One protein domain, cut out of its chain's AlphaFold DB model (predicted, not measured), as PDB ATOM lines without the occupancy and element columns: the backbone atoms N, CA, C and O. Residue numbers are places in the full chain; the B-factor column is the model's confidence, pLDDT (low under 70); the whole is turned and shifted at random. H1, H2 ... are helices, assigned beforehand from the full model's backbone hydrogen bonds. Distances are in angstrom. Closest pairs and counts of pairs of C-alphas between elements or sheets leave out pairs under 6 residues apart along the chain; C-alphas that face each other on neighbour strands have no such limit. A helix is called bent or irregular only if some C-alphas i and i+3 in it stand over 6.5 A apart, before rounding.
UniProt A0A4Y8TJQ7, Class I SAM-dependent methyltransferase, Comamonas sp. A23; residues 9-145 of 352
ATOM      1  N   ARG A   9      95.128 110.910 152.672       35.03
ATOM      2  CA  ARG A   9      95.932 110.304 151.593       35.03
ATOM      3  C   ARG A   9      96.682 111.320 150.727       35.03
ATOM      4  O   ARG A   9      97.703 110.958 150.160       35.03
ATOM      5  N   ALA A  10      96.225 112.572 150.651       42.25
ATOM      6  CA  ALA A  10      96.978 113.630 149.976       42.25
ATOM      7  C   ALA A  10      98.211 114.038 150.801       42.25
ATOM      8  O   ALA A  10      99.270 114.283 150.239       42.25
ATOM      9  N   SER A  11      98.115 114.021 152.134       40.91
ATOM     10  CA  SER A  11      99.221 114.422 153.019       40.91
ATOM     11  C   SER A  11     100.450 113.503 152.944       40.91
ATOM     12  O   SER A  11     101.572 113.996 153.036       40.91
ATOM     13  N   LEU A  12     100.261 112.197 152.692       38.62
ATOM     14  CA  LEU A  12     101.371 111.254 152.492       38.62
ATOM     15  C   LEU A  12     102.140 111.523 151.186       38.62
ATOM     16  O   LEU A  12     103.360 111.433 151.173       38.62
ATOM     17  N   TYR A  13     101.438 111.901 150.109       54.12
ATOM     18  CA  TYR A  13     102.048 112.200 148.803       54.12
ATOM     19  C   TYR A  13     102.842 113.516 148.823       54.12
ATOM     20  O   TYR A  13     103.850 113.654 148.136       54.12
ATOM     21  N   TYR A  14     102.399 114.481 149.634       53.12
ATOM     22  CA  TYR A  14     103.098 115.751 149.817       53.12
ATOM     23  C   TYR A  14     104.421 115.547 150.568       53.12
ATOM     24  O   TYR A  14     105.448 116.012 150.092       53.12
ATOM     25  N   HIS A  15     104.453 114.779 151.664       55.41
ATOM     26  CA  HIS A  15     105.674 114.637 152.470       55.41
ATOM     27  C   HIS A  15     106.854 113.960 151.739       55.41
ATOM     28  O   HIS A  15     108.012 114.217 152.071       55.41
ATOM     29  N   GLU A  16     106.582 113.127 150.730       77.25
ATOM     30  CA  GLU A  16     107.608 112.438 149.930       77.25
ATOM     31  C   GLU A  16     108.132 113.275 148.750       77.25
ATOM     32  O   GLU A  16     109.212 112.993 148.224       77.25
ATOM     33  N   LEU A  17     107.421 114.337 148.353       85.44
ATOM     34  CA  LEU A  17     107.724 115.114 147.149       85.44
ATOM     35  C   LEU A  17     109.106 115.777 147.210       85.44
ATOM     36  O   LEU A  17     109.884 115.704 146.260       85.44
ATOM     37  N   LEU A  18     109.442 116.396 148.345       83.81
ATOM     38  CA  LEU A  18     110.750 117.023 148.539       83.81
ATOM     39  C   LEU A  18     111.887 116.001 148.548       83.81
ATOM     40  O   LEU A  18     112.956 116.278 148.005       83.81
ATOM     41  N   GLN A  19     111.676 114.830 149.152       81.12
ATOM     42  CA  GLN A  19     112.685 113.770 149.161       81.12
ATOM     43  C   GLN A  19     112.922 113.235 147.752       81.12
ATOM     44  O   GLN A  19     114.072 113.071 147.346       81.12
ATOM     45  N   HIS A  20     111.852 113.061 146.973       84.75
ATOM     46  CA  HIS A  20     111.960 112.691 145.569       84.75
ATOM     47  C   HIS A  20     112.714 113.754 144.763       84.75
ATOM     48  O   HIS A  20     113.668 113.419 144.073       84.75
ATOM     49  N   ALA A  21     112.374 115.037 144.916       86.25
ATOM     50  CA  ALA A  21     113.074 116.127 144.236       86.25
ATOM     51  C   ALA A  21     114.563 116.203 144.622       86.25
ATOM     52  O   ALA A  21     115.421 116.358 143.753       86.25
ATOM     53  N   LYS A  22     114.899 116.051 145.911       81.56
ATOM     54  CA  LYS A  22     116.296 115.986 146.379       81.56
ATOM     55  C   LYS A  22     117.030 114.809 145.749       81.56
ATOM     56  O   LYS A  22     118.140 114.983 145.251       81.56
ATOM     57  N   TYR A  23     116.396 113.640 145.720       81.44
ATOM     58  CA  TYR A  23     116.950 112.457 145.078       81.44
ATOM     59  C   TYR A  23     117.157 112.684 143.576       81.44
ATOM     60  O   TYR A  23     118.265 112.486 143.092       81.44
ATOM     61  N   SER A  24     116.163 113.186 142.843       83.38
ATOM     62  CA  SER A  24     116.297 113.527 141.420       83.38
ATOM     63  C   SER A  24     117.428 114.523 141.175       83.38
ATOM     64  O   SER A  24     118.222 114.337 140.256       83.38
ATOM     65  N   TRP A  25     117.574 115.532 142.034       82.25
ATOM     66  CA  TRP A  25     118.659 116.508 141.949       82.25
ATOM     67  C   TRP A  25     120.042 115.876 142.165       82.25
ATOM     68  O   TRP A  25     120.941 116.065 141.345       82.25
ATOM     69  N   ILE A  26     120.204 115.064 143.217       75.12
ATOM     70  CA  ILE A  26     121.422 114.278 143.482       75.12
ATOM     71  C   ILE A  26     121.768 113.418 142.265       75.12
ATOM     72  O   ILE A  26     122.920 113.336 141.843       75.12
ATOM     73  N   GLN A  27     120.753 112.777 141.697       73.75
ATOM     74  CA  GLN A  27     120.864 111.873 140.567       73.75
ATOM     75  C   GLN A  27     121.099 112.597 139.238       73.75
ATOM     76  O   GLN A  27     121.291 111.930 138.220       73.75
ATOM     77  N   GLY A  28     121.045 113.930 139.204       76.19
ATOM     78  CA  GLY A  28     121.048 114.698 137.961       76.19
ATOM     79  C   GLY A  28     119.896 114.332 137.019       76.19
ATOM     80  O   GLY A  28     120.030 114.469 135.806       76.19
ATOM     81  N   ASP A  29     118.788 113.817 137.558       82.75
ATOM     82  CA  ASP A  29     117.549 113.548 136.830       82.75
ATOM     83  C   ASP A  29     116.752 114.851 136.693       82.75
ATOM     84  O   ASP A  29     115.770 115.120 137.392       82.75
ATOM     85  N   TRP A  30     117.251 115.714 135.810       86.31
ATOM     86  CA  TRP A  30     116.650 117.016 135.552       86.31
ATOM     87  C   TRP A  30     115.255 116.878 134.945       86.31
ATOM     88  O   TRP A  30     114.390 117.693 135.251       86.31
ATOM     89  N   GLU A  31     115.009 115.837 134.143       86.12
ATOM     90  CA  GLU A  31     113.700 115.575 133.543       86.12
ATOM     91  C   GLU A  31     112.623 115.309 134.593       86.12
ATOM     92  O   GLU A  31     111.501 115.782 134.430       86.12
ATOM     93  N   ALA A  32     112.939 114.580 135.665       87.00
ATOM     94  CA  ALA A  32     112.009 114.402 136.775       87.00
ATOM     95  C   ALA A  32     111.714 115.731 137.491       87.00
ATOM     96  O   ALA A  32     110.561 116.007 137.815       87.00
ATOM     97  N   LEU A  33     112.729 116.581 137.683       88.44
ATOM     98  CA  LEU A  33     112.580 117.874 138.360       88.44
ATOM     99  C   LEU A  33     111.757 118.888 137.562       88.44
ATOM    100  O   LEU A  33     110.880 119.537 138.121       88.44
ATOM    101  N   ILE A  34     112.005 119.031 136.259       92.06
ATOM    102  CA  ILE A  34     111.340 120.057 135.435       92.06
ATOM    103  C   ILE A  34     109.884 119.719 135.078       92.06
ATOM    104  O   ILE A  34     109.216 120.518 134.422       92.06
ATOM    105  N   ARG A  35     109.387 118.538 135.474       91.88
ATOM    106  CA  ARG A  35     107.974 118.155 135.308       91.88
ATOM    107  C   ARG A  35     107.048 118.907 136.256       91.88
ATOM    108  O   ARG A  35     105.876 119.066 135.928       91.88
ATOM    109  N   TYR A  36     107.560 119.349 137.401       90.81
ATOM    110  CA  TYR A  36     106.778 120.079 138.390       90.81
ATOM    111  C   TYR A  36     106.607 121.547 137.981       90.81
ATOM    112  O   TYR A  36     107.563 122.215 137.590       90.81
ATOM    113  N   ASN A  37     105.387 122.062 138.112       92.81
ATOM    114  CA  ASN A  37     105.045 123.473 137.968       92.81
ATOM    115  C   ASN A  37     104.796 124.128 139.335       92.81
ATOM    116  O   ASN A  37     104.819 123.482 140.383       92.81
ATOM    117  N   VAL A  38     104.563 125.442 139.335       91.69
ATOM    118  CA  VAL A  38     104.284 126.204 140.562       91.69
ATOM    119  C   VAL A  38     102.998 125.714 141.224       91.69
ATOM    120  O   VAL A  38     102.946 125.589 142.445       91.69
ATOM    121  N   GLU A  39     101.992 125.368 140.427       91.81
ATOM    122  CA  GLU A  39     100.695 124.877 140.888       91.81
ATOM    123  C   GLU A  39     100.818 123.563 141.670       91.81
ATOM    124  O   GLU A  39     100.074 123.354 142.629       91.81
ATOM    125  N   ASP A  40     101.794 122.725 141.305       88.44
ATOM    126  CA  ASP A  40     102.042 121.426 141.934       88.44
ATOM    127  C   ASP A  40     102.669 121.564 143.329       88.44
ATOM    128  O   ASP A  40     102.513 120.686 144.177       88.44
ATOM    129  N   ILE A  41     103.378 122.671 143.585       92.62
ATOM    130  CA  ILE A  41     104.207 122.844 144.788       92.62
ATOM    131  C   ILE A  41     103.756 123.995 145.694       92.62
ATOM    132  O   ILE A  41     104.143 124.025 146.857       92.62
ATOM    133  N   GLN A  42     102.936 124.938 145.216       92.19
ATOM    134  CA  GLN A  42     102.596 126.179 145.938       92.19
ATOM    135  C   GLN A  42     101.920 125.961 147.304       92.19
ATOM    136  O   GLN A  42     102.005 126.816 148.187       92.19
ATOM    137  N   HIS A  43     101.264 124.817 147.506       88.62
ATOM    138  CA  HIS A  43     100.615 124.465 148.773       88.62
ATOM    139  C   HIS A  43     101.505 123.632 149.706       88.62
ATOM    140  O   HIS A  43     101.112 123.355 150.838       88.62
ATOM    141  N   HIS A  44     102.707 123.256 149.264       87.75
ATOM    142  CA  HIS A  44     103.651 122.480 150.056       87.75
ATOM    143  C   HIS A  44     104.298 123.343 151.152       87.75
ATOM    144  O   HIS A  44     104.590 124.525 150.951       87.75
ATOM    145  N   THR A  45     104.558 122.748 152.315       88.62
ATOM    146  CA  THR A  45     105.225 123.408 153.452       88.62
ATOM    147  C   THR A  45     106.634 123.869 153.081       88.62
ATOM    148  O   THR A  45     107.011 125.004 153.348       88.62
ATOM    149  N   GLU A  46     107.381 123.021 152.378       88.25
ATOM    150  CA  GLU A  46     108.752 123.283 151.901       88.25
ATOM    151  C   GLU A  46     108.811 123.761 150.432       88.25
ATOM    152  O   GLU A  46     109.781 123.516 149.713       88.25
ATOM    153  N   ARG A  47     107.760 124.441 149.951       91.19
ATOM    154  CA  ARG A  47     107.618 124.881 148.546       91.19
ATOM    155  C   ARG A  47     108.792 125.695 147.997       91.19
ATOM    156  O   ARG A  47     109.125 125.549 146.826       91.19
ATOM    157  N   ALA A  48     109.436 126.518 148.827       89.19
ATOM    158  CA  ALA A  48     110.603 127.300 148.418       89.19
ATOM    159  C   ALA A  48     111.790 126.387 148.073       89.19
ATOM    160  O   ALA A  48     112.426 126.567 147.040       89.19
ATOM    161  N   GLN A  49     112.035 125.345 148.873       87.25
ATOM    162  CA  GLN A  49     113.104 124.386 148.603       87.25
ATOM    163  C   GLN A  49     112.807 123.539 147.355       87.25
ATOM    164  O   GLN A  49     113.704 123.292 146.552       87.25
ATOM    165  N   LEU A  50     111.546 123.143 147.152       89.88
ATOM    166  CA  LEU A  50     111.108 122.455 145.932       89.88
ATOM    167  C   LEU A  50     111.321 123.317 144.684       89.88
ATOM    168  O   LEU A  50     111.989 122.879 143.747       89.88
ATOM    169  N   ALA A  51     110.808 124.553 144.686       91.81
ATOM    170  CA  ALA A  51     110.976 125.494 143.577       91.81
ATOM    171  C   ALA A  51     112.450 125.713 143.242       91.81
ATOM    172  O   ALA A  51     112.813 125.829 142.075       91.81
ATOM    173  N   LEU A  52     113.304 125.722 144.258       89.81
ATOM    174  CA  LEU A  52     114.727 125.916 144.088       89.81
ATOM    175  C   LEU A  52     115.423 124.727 143.398       89.81
ATOM    176  O   LEU A  52     116.230 124.932 142.492       89.81
ATOM    177  N   LEU A  53     115.074 123.488 143.760       88.75
ATOM    178  CA  LEU A  53     115.571 122.287 143.070       88.75
ATOM    179  C   LEU A  53     115.057 122.210 141.623       88.75
ATOM    180  O   LEU A  53     115.808 121.851 140.715       88.75
ATOM    181  N   ILE A  54     113.804 122.607 141.390       91.44
ATOM    182  CA  ILE A  54     113.207 122.680 140.048       91.44
ATOM    183  C   ILE A  54     113.907 123.754 139.202       91.44
ATOM    184  O   ILE A  54     114.242 123.513 138.039       91.44
ATOM    185  N   ALA A  55     114.207 124.917 139.789       89.38
ATOM    186  CA  ALA A  55     114.988 125.963 139.137       89.38
ATOM    187  C   ALA A  55     116.375 125.457 138.717       89.38
ATOM    188  O   ALA A  55     116.813 125.734 137.599       89.38
ATOM    189  N   ALA A  56     117.037 124.672 139.575       85.81
ATOM    190  CA  ALA A  56     118.317 124.034 139.271       85.81
ATOM    191  C   ALA A  56     118.223 123.079 138.074       85.81
ATOM    192  O   ALA A  56     119.096 123.093 137.203       85.81
ATOM    193  N   GLY A  57     117.150 122.283 138.008       87.00
ATOM    194  CA  GLY A  57     116.859 121.412 136.869       87.00
ATOM    195  C   GLY A  57     116.697 122.209 135.576       87.00
ATOM    196  O   GLY A  57     117.385 121.938 134.594       87.00
ATOM    197  N   HIS A  58     115.875 123.263 135.588       88.62
ATOM    198  CA  HIS A  58     115.697 124.127 134.419       88.62
ATOM    199  C   HIS A  58     116.998 124.796 133.972       88.62
ATOM    200  O   HIS A  58     117.274 124.823 132.774       88.62
ATOM    201  N   HIS A  59     117.804 125.299 134.907       83.50
ATOM    202  CA  HIS A  59     119.098 125.905 134.600       83.50
ATOM    203  C   HIS A  59     120.049 124.884 133.955       83.50
ATOM    204  O   HIS A  59     120.650 125.159 132.920       83.50
ATOM    205  N   SER A  60     120.118 123.671 134.511       79.06
ATOM    206  CA  SER A  60     120.962 122.581 133.996       79.06
ATOM    207  C   SER A  60     120.525 122.074 132.616       79.06
ATOM    208  O   SER A  60     121.343 121.550 131.867       79.06
ATOM    209  N   SER A  61     119.254 122.264 132.253       81.56
ATOM    210  CA  SER A  61     118.716 121.972 130.918       81.56
ATOM    211  C   SER A  61     118.753 123.170 129.953       81.56
ATOM    212  O   SER A  61     118.178 123.086 128.872       81.56
ATOM    213  N   GLY A  62     119.369 124.300 130.325       81.25
ATOM    214  CA  GLY A  62     119.449 125.509 129.490       81.25
ATOM    215  C   GLY A  62     118.164 126.348 129.431       81.25
ATOM    216  O   GLY A  62     118.098 127.353 128.722       81.25
ATOM    217  N   ASN A  63     117.139 125.991 130.207       87.00
ATOM    218  CA  ASN A  63     115.852 126.683 130.277       87.00
ATOM    219  C   ASN A  63     115.908 127.885 131.239       87.00
ATOM    220  O   ASN A  63     115.143 127.972 132.204       87.00
ATOM    221  N   ASN A  64     116.804 128.835 130.967       84.81
ATOM    222  CA  ASN A  64     117.128 129.944 131.874       84.81
ATOM    223  C   ASN A  64     115.916 130.811 132.253       84.81
ATOM    224  O   ASN A  64     115.800 131.240 133.398       84.81
ATOM    225  N   GLY A  65     114.974 131.026 131.326       89.62
ATOM    226  CA  GLY A  65     113.746 131.778 131.611       89.62
ATOM    227  C   GLY A  65     112.856 131.092 132.654       89.62
ATOM    228  O   GLY A  65     112.362 131.742 133.575       89.62
ATOM    229  N   ARG A  66     112.702 129.764 132.563       93.25
ATOM    230  CA  ARG A  66     111.959 128.973 133.558       93.25
ATOM    231  C   ARG A  66     112.715 128.882 134.879       93.25
ATOM    232  O   ARG A  66     112.091 129.014 135.926       93.25
ATOM    233  N   ALA A  67     114.037 128.727 134.843       89.00
ATOM    234  CA  ALA A  67     114.857 128.758 136.052       89.00
ATOM    235  C   ALA A  67     114.661 130.077 136.817       89.00
ATOM    236  O   ALA A  67     114.367 130.063 138.010       89.00
ATOM    237  N   HIS A  68     114.725 131.211 136.111       90.06
ATOM    238  CA  HIS A  68     114.482 132.527 136.697       90.06
ATOM    239  C   HIS A  68     113.063 132.657 137.266       90.06
ATOM    240  O   HIS A  68     112.894 133.154 138.375       90.06
ATOM    241  N   TYR A  69     112.051 132.162 136.547       94.25
ATOM    242  CA  TYR A  69     110.665 132.154 137.017       94.25
ATOM    243  C   TYR A  69     110.506 131.439 138.369       94.25
ATOM    244  O   TYR A  69     109.893 131.987 139.282       94.25
ATOM    245  N   PHE A  70     111.101 130.255 138.535       93.38
ATOM    246  CA  PHE A  70     111.063 129.553 139.819       93.38
ATOM    247  C   PHE A  70     111.872 130.267 140.907       93.38
ATOM    248  O   PHE A  70     111.397 130.343 142.034       93.38
ATOM    249  N   ILE A  71     113.034 130.850 140.588       90.69
ATOM    250  CA  ILE A  71     113.827 131.641 141.551       90.69
ATOM    251  C   ILE A  71     113.018 132.826 142.100       90.69
ATOM    252  O   ILE A  71     113.065 133.092 143.300       90.69
ATOM    253  N   GLN A  72     112.228 133.503 141.261       92.94
ATOM    254  CA  GLN A  72     111.333 134.571 141.722       92.94
ATOM    255  C   GLN A  72     110.308 134.054 142.742       92.94
ATOM    256  O   GLN A  72     110.084 134.697 143.765       92.94
ATOM    257  N   HIS A  73     109.737 132.865 142.516       94.25
ATOM    258  CA  HIS A  73     108.836 132.222 143.482       94.25
ATOM    259  C   HIS A  73     109.550 131.793 144.768       94.25
ATOM    260  O   HIS A  73     108.983 131.953 145.846       94.25
ATOM    261  N   VAL A  74     110.803 131.326 144.694       92.12
ATOM    262  CA  VAL A  74     111.623 131.035 145.887       92.12
ATOM    263  C   VAL A  74     111.730 132.280 146.770       92.12
ATOM    264  O   VAL A  74     111.444 132.198 147.964       92.12
ATOM    265  N   LEU A  75     112.066 133.434 146.185       90.75
ATOM    266  CA  LEU A  75     112.169 134.707 146.907       90.75
ATOM    267  C   LEU A  75     110.815 135.148 147.486       90.75
ATOM    268  O   LEU A  75     110.732 135.513 148.658       90.75
ATOM    269  N   GLN A  76     109.735 135.062 146.703       92.94
ATOM    270  CA  GLN A  76     108.381 135.420 147.152       92.94
ATOM    271  C   GLN A  76     107.874 134.533 148.294       92.94
ATOM    272  O   GLN A  76     107.122 134.992 149.153       92.94
ATOM    273  N   TRP A  77     108.282 133.264 148.328       93.62
ATOM    274  CA  TRP A  77     107.923 132.324 149.387       93.62
ATOM    275  C   TRP A  77     108.862 132.372 150.598       93.62
ATOM    276  O   TRP A  77     108.731 131.531 151.486       93.62
ATOM    277  N   GLY A  78     109.753 133.366 150.663       88.94
ATOM    278  CA  GLY A  78     110.629 133.614 151.808       88.94
ATOM    279  C   GLY A  78     111.915 132.786 151.818       88.94
ATOM    280  O   GLY A  78     112.545 132.675 152.867       88.94
ATOM    281  N   GLY A  79     112.303 132.195 150.684       85.69
ATOM    282  CA  GLY A  79     113.586 131.512 150.540       85.69
ATOM    283  C   GLY A  79     114.759 132.486 150.654       85.69
ATOM    284  O   GLY A  79     114.700 133.610 150.152       85.69
ATOM    285  N   ALA A  80     115.833 132.061 151.317       84.44
ATOM    286  CA  ALA A  80     116.996 132.916 151.529       84.44
ATOM    287  C   ALA A  80     117.888 132.971 150.277       84.44
ATOM    288  O   ALA A  80     118.157 131.953 149.636       84.44
ATOM    289  N   GLU A  81     118.447 134.145 149.969       82.44
ATOM    290  CA  GLU A  81     119.420 134.316 148.874       82.44
ATOM    291  C   GLU A  81     120.641 133.387 149.009       82.44
ATOM    292  O   GLU A  81     121.240 132.957 148.018       82.44
ATOM    293  N   THR A  82     120.988 133.023 150.245       81.94
ATOM    294  CA  THR A  82     122.059 132.072 150.552       81.94
ATOM    295  C   THR A  82     121.737 130.655 150.076       81.94
ATOM    296  O   THR A  82     122.630 129.973 149.579       81.94
ATOM    297  N   GLU A  83     120.482 130.207 150.155       77.88
ATOM    298  CA  GLU A  83     120.055 128.897 149.642       77.88
ATOM    299  C   GLU A  83     120.072 128.872 148.114       77.88
ATOM    300  O   GLU A  83     120.533 127.900 147.515       77.88
ATOM    301  N   ILE A  84     119.658 129.972 147.480       79.19
ATOM    302  CA  ILE A  84     119.739 130.132 146.024       79.19
ATOM    303  C   ILE A  84     121.199 130.036 145.561       79.19
ATOM    304  O   ILE A  84     121.524 129.272 144.651       79.19
ATOM    305  N   SER A  85     122.094 130.754 146.244       81.56
ATOM    306  CA  SER A  85     123.532 130.759 145.949       81.56
ATOM    307  C   SER A  85     124.158 129.370 146.079       81.56
ATOM    308  O   SER A  85     124.953 128.970 145.231       81.56
ATOM    309  N   LYS A  86     123.767 128.605 147.106       79.75
ATOM    310  CA  LYS A  86     124.210 127.221 147.324       79.75
ATOM    311  C   LYS A  86     123.891 126.324 146.121       79.75
ATOM    312  O   LYS A  86     124.763 125.632 145.605       79.75
ATOM    313  N   VAL A  87     122.667 126.382 145.610       78.69
ATOM    314  CA  VAL A  87     122.228 125.541 144.483       78.69
ATOM    315  C   VAL A  87     122.974 125.868 143.201       78.69
ATOM    316  O   VAL A  87     123.423 124.959 142.500       78.69
ATOM    317  N   LEU A  88     123.160 127.159 142.921       76.94
ATOM    318  CA  LEU A  88     123.940 127.611 141.773       76.94
ATOM    319  C   LEU A  88     125.401 127.166 141.889       76.94
ATOM    320  O   LEU A  88     125.952 126.617 140.936       76.94
ATOM    321  N   LEU A  89     126.006 127.333 143.068       83.25
ATOM    322  CA  LEU A  89     127.381 126.913 143.329       83.25
ATOM    323  C   LEU A  89     127.556 125.397 143.154       83.25
ATOM    324  O   LEU A  89     128.545 124.952 142.574       83.25
ATOM    325  N   SER A  90     126.574 124.599 143.577       83.12
ATOM    326  CA  SER A  90     126.597 123.158 143.337       83.12
ATOM    327  C   SER A  90     126.543 122.822 141.848       83.12
ATOM    328  O   SER A  90     127.269 121.933 141.408       83.12
ATOM    329  N   GLY A  91     125.717 123.523 141.067       80.12
ATOM    330  CA  GLY A  91     125.667 123.341 139.614       80.12
ATOM    331  C   GLY A  91     127.005 123.657 138.938       80.12
ATOM    332  O   GLY A  91     127.436 122.923 138.052       80.12
ATOM    333  N   VAL A  92     127.711 124.695 139.402       85.69
ATOM    334  CA  VAL A  92     129.065 125.026 138.921       85.69
ATOM    335  C   VAL A  92     130.038 123.878 139.189       85.69
ATOM    336  O   VAL A  92     130.779 123.479 138.289       85.69
ATOM    337  N   PHE A  93     130.025 123.312 140.396       89.75
ATOM    338  CA  PHE A  93     130.871 122.165 140.716       89.75
ATOM    339  C   PHE A  93     130.526 120.923 139.886       89.75
ATOM    340  O   PHE A  93     131.439 120.242 139.428       89.75
ATOM    341  N   ASP A  94     129.249 120.668 139.597       87.00
ATOM    342  CA  ASP A  94     128.854 119.576 138.699       87.00
ATOM    343  C   ASP A  94     129.414 119.757 137.280       87.00
ATOM    344  O   ASP A  94     129.895 118.798 136.670       87.00
ATOM    345  N   THR A  95     129.385 120.982 136.747       87.44
ATOM    346  CA  THR A  95     129.975 121.300 135.440       87.44
ATOM    347  C   THR A  95     131.491 121.103 135.445       87.44
ATOM    348  O   THR A  95     132.028 120.483 134.525       87.44
ATOM    349  N   LEU A  96     132.183 121.575 136.486       92.31
ATOM    350  CA  LEU A  96     133.629 121.390 136.635       92.31
ATOM    351  C   LEU A  96     134.006 119.908 136.783       92.31
ATOM    352  O   LEU A  96     134.976 119.463 136.173       92.31
ATOM    353  N   GLY A  97     133.203 119.123 137.508       92.81
ATOM    354  CA  GLY A  97     133.374 117.674 137.628       92.81
ATOM    355  C   GLY A  97     133.284 116.960 136.277       92.81
ATOM    356  O   GLY A  97     134.149 116.149 135.947       92.81
ATOM    357  N   ARG A  98     132.302 117.316 135.437       90.44
ATOM    358  CA  ARG A  98     132.194 116.787 134.060       90.44
ATOM    359  C   ARG A  98     133.392 117.179 133.197       90.44
ATOM    360  O   ARG A  98     133.911 116.335 132.472       90.44
ATOM    361  N   ALA A  99     133.850 118.427 133.287       90.69
ATOM    362  CA  ALA A  99     135.026 118.892 132.555       90.69
ATOM    363  C   ALA A  99     136.299 118.135 132.973       90.69
ATOM    364  O   ALA A  99     137.106 117.767 132.121       90.69
ATOM    365  N   ALA A 100     136.462 117.848 134.266       93.00
ATOM    366  CA  ALA A 100     137.564 117.038 134.773       93.00
ATOM    367  C   ALA A 100     137.496 115.583 134.263       93.00
ATOM    368  O   ALA A 100     138.521 115.049 133.844       93.00
ATOM    369  N   ILE A 101     136.303 114.971 134.188       92.31
ATOM    370  CA  ILE A 101     136.117 113.637 133.575       92.31
ATOM    371  C   ILE A 101     136.568 113.636 132.107       92.31
ATOM    372  O   ILE A 101     137.314 112.747 131.704       92.31
ATOM    373  N   ILE A 102     136.163 114.639 131.316       89.56
ATOM    374  CA  ILE A 102     136.564 114.768 129.900       89.56
ATOM    375  C   ILE A 102     138.093 114.853 129.765       89.56
ATOM    376  O   ILE A 102     138.673 114.241 128.871       89.56
ATOM    377  N   ASN A 103     138.750 115.556 130.689       90.19
ATOM    378  CA  ASN A 103     140.207 115.685 130.743       90.19
ATOM    379  C   ASN A 103     140.919 114.507 131.435       90.19
ATOM    380  O   ASN A 103     142.119 114.593 131.681       90.19
ATOM    381  N   GLN A 104     140.212 113.413 131.748       90.81
ATOM    382  CA  GLN A 104     140.762 112.216 132.406       90.81
ATOM    383  C   GLN A 104     141.356 112.490 133.805       90.81
ATOM    384  O   GLN A 104     142.256 111.790 134.263       90.81
ATOM    385  N   GLN A 105     140.842 113.501 134.509       93.94
ATOM    386  CA  GLN A 105     141.271 113.904 135.851       93.94
ATOM    387  C   GLN A 105     140.255 113.438 136.904       93.94
ATOM    388  O   GLN A 105     139.514 114.237 137.476       93.94
ATOM    389  N   GLU A 106     140.182 112.128 137.140       92.19
ATOM    390  CA  GLU A 106     139.127 111.533 137.976       92.19
ATOM    391  C   GLU A 106     139.166 111.987 139.439       92.19
ATOM    392  O   GLU A 106     138.119 112.296 140.000       92.19
ATOM    393  N   GLU A 107     140.355 112.102 140.035       92.81
ATOM    394  CA  GLU A 107     140.508 112.571 141.420       92.81
ATOM    395  C   GLU A 107     139.968 114.001 141.589       92.81
ATOM    396  O   GLU A 107     139.206 114.288 142.513       92.81
ATOM    397  N   ILE A 108     140.287 114.885 140.635       94.19
ATOM    398  CA  ILE A 108     139.794 116.269 140.603       94.19
ATOM    399  C   ILE A 108     138.273 116.293 140.394       94.19
ATOM    400  O   ILE A 108     137.568 117.081 141.028       94.19
ATOM    401  N   ALA A 109     137.749 115.426 139.526       93.44
ATOM    402  CA  ALA A 109     136.311 115.309 139.315       93.44
ATOM    403  C   ALA A 109     135.586 114.901 140.604       93.44
ATOM    404  O   ALA A 109     134.580 115.517 140.960       93.44
ATOM    405  N   GLU A 110     136.105 113.905 141.324       91.56
ATOM    406  CA  GLU A 110     135.539 113.449 142.593       91.56
ATOM    407  C   GLU A 110     135.540 114.569 143.644       91.56
ATOM    408  O   GLU A 110     134.533 114.763 144.327       91.56
ATOM    409  N   GLU A 111     136.608 115.370 143.735       92.25
ATOM    410  CA  GLU A 111     136.633 116.549 144.611       92.25
ATOM    411  C   GLU A 111     135.547 117.574 144.268       92.25
ATOM    412  O   GLU A 111     134.932 118.155 145.169       92.25
ATOM    413  N   PHE A 112     135.284 117.814 142.982       93.56
ATOM    414  CA  PHE A 112     134.201 118.708 142.584       93.56
ATOM    415  C   PHE A 112     132.828 118.142 142.954       93.56
ATOM    416  O   PHE A 112     132.004 118.876 143.501       93.56
ATOM    417  N   TYR A 113     132.586 116.842 142.771       89.81
ATOM    418  CA  TYR A 113     131.326 116.231 143.212       89.81
ATOM    419  C   TYR A 113     131.169 116.227 144.739       89.81
ATOM    420  O   TYR A 113     130.059 116.455 145.224       89.81
ATOM    421  N   LYS A 114     132.262 116.075 145.504       89.38
ATOM    422  CA  LYS A 114     132.262 116.289 146.964       89.38
ATOM    423  C   LYS A 114     131.811 117.704 147.302       89.38
ATOM    424  O   LYS A 114     130.872 117.876 148.071       89.38
ATOM    425  N   LYS A 115     132.410 118.721 146.672       89.25
ATOM    426  CA  LYS A 115     132.030 120.131 146.871       89.25
ATOM    427  C   LYS A 115     130.575 120.407 146.476       89.25
ATOM    428  O   LYS A 115     129.906 121.160 147.173       89.25
ATOM    429  N   SER A 116     130.066 119.784 145.410       87.38
ATOM    430  CA  SER A 116     128.658 119.893 144.998       87.38
ATOM    431  C   SER A 116     127.693 119.356 146.063       87.38
ATOM    432  O   SER A 116     126.740 120.044 146.425       87.38
ATOM    433  N   ILE A 117     127.929 118.147 146.578       82.94
ATOM    434  CA  ILE A 117     127.049 117.513 147.573       82.94
ATOM    435  C   ILE A 117     127.167 118.203 148.938       82.94
ATOM    436  O   ILE A 117     126.145 118.483 149.573       82.94
ATOM    437  N   ASN A 118     128.390 118.560 149.345       81.62
ATOM    438  CA  ASN A 118     128.670 119.138 150.661       81.62
ATOM    439  C   ASN A 118     128.032 120.515 150.894       81.62
ATOM    440  O   ASN A 118     127.959 120.997 152.021       81.62
ATOM    441  N   ILE A 119     127.531 121.153 149.836       76.38
ATOM    442  CA  ILE A 119     126.746 122.383 149.943       76.38
ATOM    443  C   ILE A 119     125.416 122.164 150.691       76.38
ATOM    444  O   ILE A 119     124.931 123.088 151.357       76.38
ATOM    445  N   PHE A 120     124.828 120.967 150.586       69.06
ATOM    446  CA  PHE A 120     123.526 120.626 151.178       69.06
ATOM    447  C   PHE A 120     123.599 119.563 152.270       69.06
ATOM    448  O   PHE A 120     122.720 119.534 153.131       69.06
ATOM    449  N   TYR A 121     124.618 118.707 152.233       69.12
ATOM    450  CA  TYR A 121     124.781 117.576 153.139       69.12
ATOM    451  C   TYR A 121     126.129 117.710 153.849       69.12
ATOM    452  O   TYR A 121     127.161 117.791 153.199       69.12
ATOM    453  N   GLU A 122     126.160 117.779 155.178       61.59
ATOM    454  CA  GLU A 122     127.430 117.871 155.910       61.59
ATOM    455  C   GLU A 122     128.218 116.555 155.799       61.59
ATOM    456  O   GLU A 122     127.766 115.551 156.335       61.59
ATOM    457  N   ASP A 123     129.367 116.580 155.108       57.94
ATOM    458  CA  ASP A 123     130.547 115.676 155.089       57.94
ATOM    459  C   ASP A 123     130.390 114.151 155.347       57.94
ATOM    460  O   ASP A 123     131.373 113.461 155.618       57.94
ATOM    461  N   LYS A 124     129.180 113.581 155.274       55.78
ATOM    462  CA  LYS A 124     128.889 112.205 155.726       55.78
ATOM    463  C   LYS A 124     128.296 111.282 154.673       55.78
ATOM    464  O   LYS A 124     128.296 110.072 154.886       55.78
ATOM    465  N   ASP A 125     127.894 111.796 153.517       68.12
ATOM    466  CA  ASP A 125     127.242 110.980 152.493       68.12
ATOM    467  C   ASP A 125     128.197 110.627 151.346       68.12
ATOM    468  O   ASP A 125     127.964 110.934 150.174       68.12
ATOM    469  N   LEU A 126     129.295 109.943 151.685       70.75
ATOM    470  CA  LEU A 126     130.284 109.456 150.713       70.75
ATOM    471  C   LEU A 126     129.630 108.599 149.610       70.75
ATOM    472  O   LEU A 126     130.062 108.618 148.457       70.75
ATOM    473  N   GLU A 127     128.551 107.890 149.946       78.56
ATOM    474  CA  GLU A 127     127.758 107.104 149.000       78.56
ATOM    475  C   GLU A 127     127.055 107.985 147.952       78.56
ATOM    476  O   GLU A 127     127.091 107.662 146.764       78.56
ATOM    477  N   LEU A 128     126.500 109.140 148.350       74.50
ATOM    478  CA  LEU A 128     125.862 110.098 147.436       74.50
ATOM    479  C   LEU A 128     126.874 110.697 146.459       74.50
ATOM    480  O   LEU A 128     126.611 110.760 145.255       74.50
ATOM    481  N   VAL A 129     128.047 111.086 146.966       79.25
ATOM    482  CA  VAL A 129     129.160 111.585 146.146       79.25
ATOM    483  C   VAL A 129     129.580 110.529 145.127       79.25
ATOM    484  O   VAL A 129     129.617 110.807 143.926       79.25
ATOM    485  N   THR A 130     129.846 109.308 145.599       82.69
ATOM    486  CA  THR A 130     130.294 108.192 144.756       82.69
ATOM    487  C   THR A 130     129.269 107.890 143.669       82.69
ATOM    488  O   THR A 130     129.615 107.712 142.498       82.69
ATOM    489  N   HIS A 131     127.987 107.878 144.030       83.56
ATOM    490  CA  HIS A 131     126.904 107.614 143.096       83.56
ATOM    491  C   HIS A 131     126.781 108.703 142.020       83.56
ATOM    492  O   HIS A 131     126.715 108.381 140.829       83.56
ATOM    493  N   LYS A 132     126.776 109.984 142.418       83.88
ATOM    494  CA  LYS A 132     126.660 111.128 141.497       83.88
ATOM    495  C   LYS A 132     127.850 111.213 140.539       83.88
ATOM    496  O   LYS A 132     127.655 111.430 139.337       83.88
ATOM    497  N   PHE A 133     129.060 110.970 141.048       87.12
ATOM    498  CA  PHE A 133     130.271 110.867 140.238       87.12
ATOM    499  C   PHE A 133     130.163 109.730 139.215       87.12
ATOM    500  O   PHE A 133     130.300 109.980 138.017       87.12
ATOM    501  N   ARG A 134     129.834 108.503 139.650       88.19
ATOM    502  CA  ARG A 134     129.712 107.331 138.764       88.19
ATOM    503  C   ARG A 134     128.705 107.566 137.638       88.19
ATOM    504  O   ARG A 134     129.030 107.345 136.476       88.19
ATOM    505  N   LYS A 135     127.505 108.056 137.963       85.44
ATOM    506  CA  LYS A 135     126.454 108.315 136.966       85.44
ATOM    507  C   LYS A 135     126.865 109.400 135.968       85.44
ATOM    508  O   LYS A 135     126.614 109.276 134.766       85.44
ATOM    509  N   SER A 136     127.531 110.453 136.442       86.00
ATOM    510  CA  SER A 136     128.058 111.498 135.559       86.00
ATOM    511  C   SER A 136     129.165 110.964 134.651       86.00
ATOM    512  O   SER A 136     129.153 111.256 133.458       86.00
ATOM    513  N   LYS A 137     130.064 110.129 135.182       89.25
ATOM    514  CA  LYS A 137     131.127 109.459 134.424       89.25
ATOM    515  C   LYS A 137     130.565 108.554 133.330       89.25
ATOM    516  O   LYS A 137     130.989 108.664 132.186       89.25
ATOM    517  N   GLU A 138     129.576 107.719 133.645       89.31
ATOM    518  CA  GLU A 138     128.880 106.872 132.664       89.31
ATOM    519  C   GLU A 138     128.254 107.702 131.537       89.31
ATOM    520  O   GLU A 138     128.466 107.412 130.361       89.31
ATOM    521  N   SER A 139     127.553 108.782 131.896       84.00
ATOM    522  CA  SER A 139     126.906 109.673 130.925       84.00
ATOM    523  C   SER A 139     127.920 110.369 130.008       84.00
ATOM    524  O   SER A 139     127.721 110.430 128.797       84.00
ATOM    525  N   VAL A 140     129.015 110.891 130.572       87.50
ATOM    526  CA  VAL A 140     130.082 111.557 129.806       87.50
ATOM    527  C   VAL A 140     130.795 110.561 128.893       87.50
ATOM    528  O   VAL A 140     130.979 110.849 127.715       87.50
ATOM    529  N   ASN A 141     131.135 109.373 129.394       88.19
ATOM    530  CA  ASN A 141     131.799 108.339 128.600       88.19
ATOM    531  C   ASN A 141     130.940 107.872 127.421       88.19
ATOM    532  O   ASN A 141     131.466 107.686 126.326       88.19
ATOM    533  N   TYR A 142     129.628 107.735 127.620       85.75
ATOM    534  CA  TYR A 142     128.697 107.407 126.544       85.75
ATOM    535  C   TYR A 142     128.684 108.480 125.442       85.75
ATOM    536  O   TYR A 142     128.761 108.155 124.258       85.75
ATOM    537  N   LEU A 143     128.656 109.765 125.816       82.88
ATOM    538  CA  LEU A 143     128.718 110.872 124.853       82.88
ATOM    539  C   LEU A 143     130.055 110.914 124.101       82.88
ATOM    540  O   LEU A 143     130.056 111.077 122.882       82.88
ATOM    541  N   LEU A 144     131.176 110.705 124.797       82.62
ATOM    542  CA  LEU A 144     132.504 110.617 124.177       82.62
ATOM    543  C   LEU A 144     132.606 109.429 123.209       82.62
ATOM    544  O   LEU A 144     133.257 109.526 122.169       82.62
ATOM    545  N   GLU A 145     131.963 108.302 123.522       85.50
ATOM    546  CA  GLU A 145     131.905 107.153 122.618       85.50
ATOM    547  C   GLU A 145     131.100 107.472 121.352       85.50
ATOM    548  O   GLU A 145     131.543 107.144 120.247       85.50
TER     549      GLU A 145
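Overview. This is residues 9 to 145 of the 352 residues of the protein "Class I SAM-dependent methyltransferase" of Comamonas sp. A23 (UniProt A0A4Y8TJQ7). Two helical lobes sit side by side: in one the long helix H6 folds back into H7 as a helical hairpin crossed by H8, and in the other the hairpin of H4 and H5 has H1 packed on H4. H4 meets H6 where the lobes join, and the short H2 and H3 also pack on H4. The printed part has 137 residues with eight named helices, H1 to H8 in order, and no named strand; its class is all helix. It is compact, with a radius of gyration of the C-alphas of 15.2 A and spans of 45 by 30 by 28 A.

Along the chain. H6, residues 81 to 102, is the longest helix by residues, 32.2 A from C-alpha 81 at (119.420, 134.316, 148.874) to C-alpha 102. H7 is residues 106 to 118, and H8, residues 126 to 145, runs 28.2 A to C-alpha 145 at (131.905, 107.153, 122.618). H4 is residues 47 to 60, 19.9 A, and H5 is residues 64 to 76, 18.4 A. H1, residues 9 to 26, runs 27.0 A from C-alpha 9 at (95.932, 110.304, 151.593). It has a kink of 28 degrees near residue 16 and is irregular, but only just: C-alphas 15 and 18 are 6.8 A apart. H2, residues 30 to 33, and H3, residues 38 to 41, are short.

Arrangement. H6 and H7 form a hairpin at a shallow tilt of 14 degrees, opposite ways; their closest C-alphas, of Gly 97 and Ala 109, are 4.1 A apart. H8 touches H7 at a steep tilt of 51 degrees, opposite ways, closest at the C-alphas of Lys 114 and Val 129, 5.7 A. With residues 84 to 91 alone, H6 touches H4 at a shallow tilt of 31 degrees, the same way; the closest C-alphas, of Ala 56 and Val 87, are 6.7 A apart. H4, the hub, touches five helices and forms a hairpin with H5 at a shallow tilt of 17 degrees, opposite ways, closest at the C-alphas of Ala 55 and Ala 67, 4.2 A. H1 touches H4 with residues 18 to 25 alone, closest at the C-alphas of Leu 18 and Leu 50, 6.0 A. Their tilt of 36 degrees is only just steep. H2 touches H4 at the C-alphas of Trp 30 and Gly 57, 4.6 A, and H3 touches it at those of Ile 41 and Arg 47, 5.5 A. Among the pairs that stay apart are H4 and H8. Every O i to N i+4 pair is within hydrogen-bond range in H4, H5, H6, H7 and H8, against 9 of 14 in H1; H2 and H3 are too short for such a pair.

Size, cuts and confidence. The two C-alphas farthest apart, of Arg 9 and Asn 103, are 49.2 A apart. The printed part has no cut and no long link. Its mean pLDDT is 83.6, with residues 9 to 15 and 120 to 125 under 70.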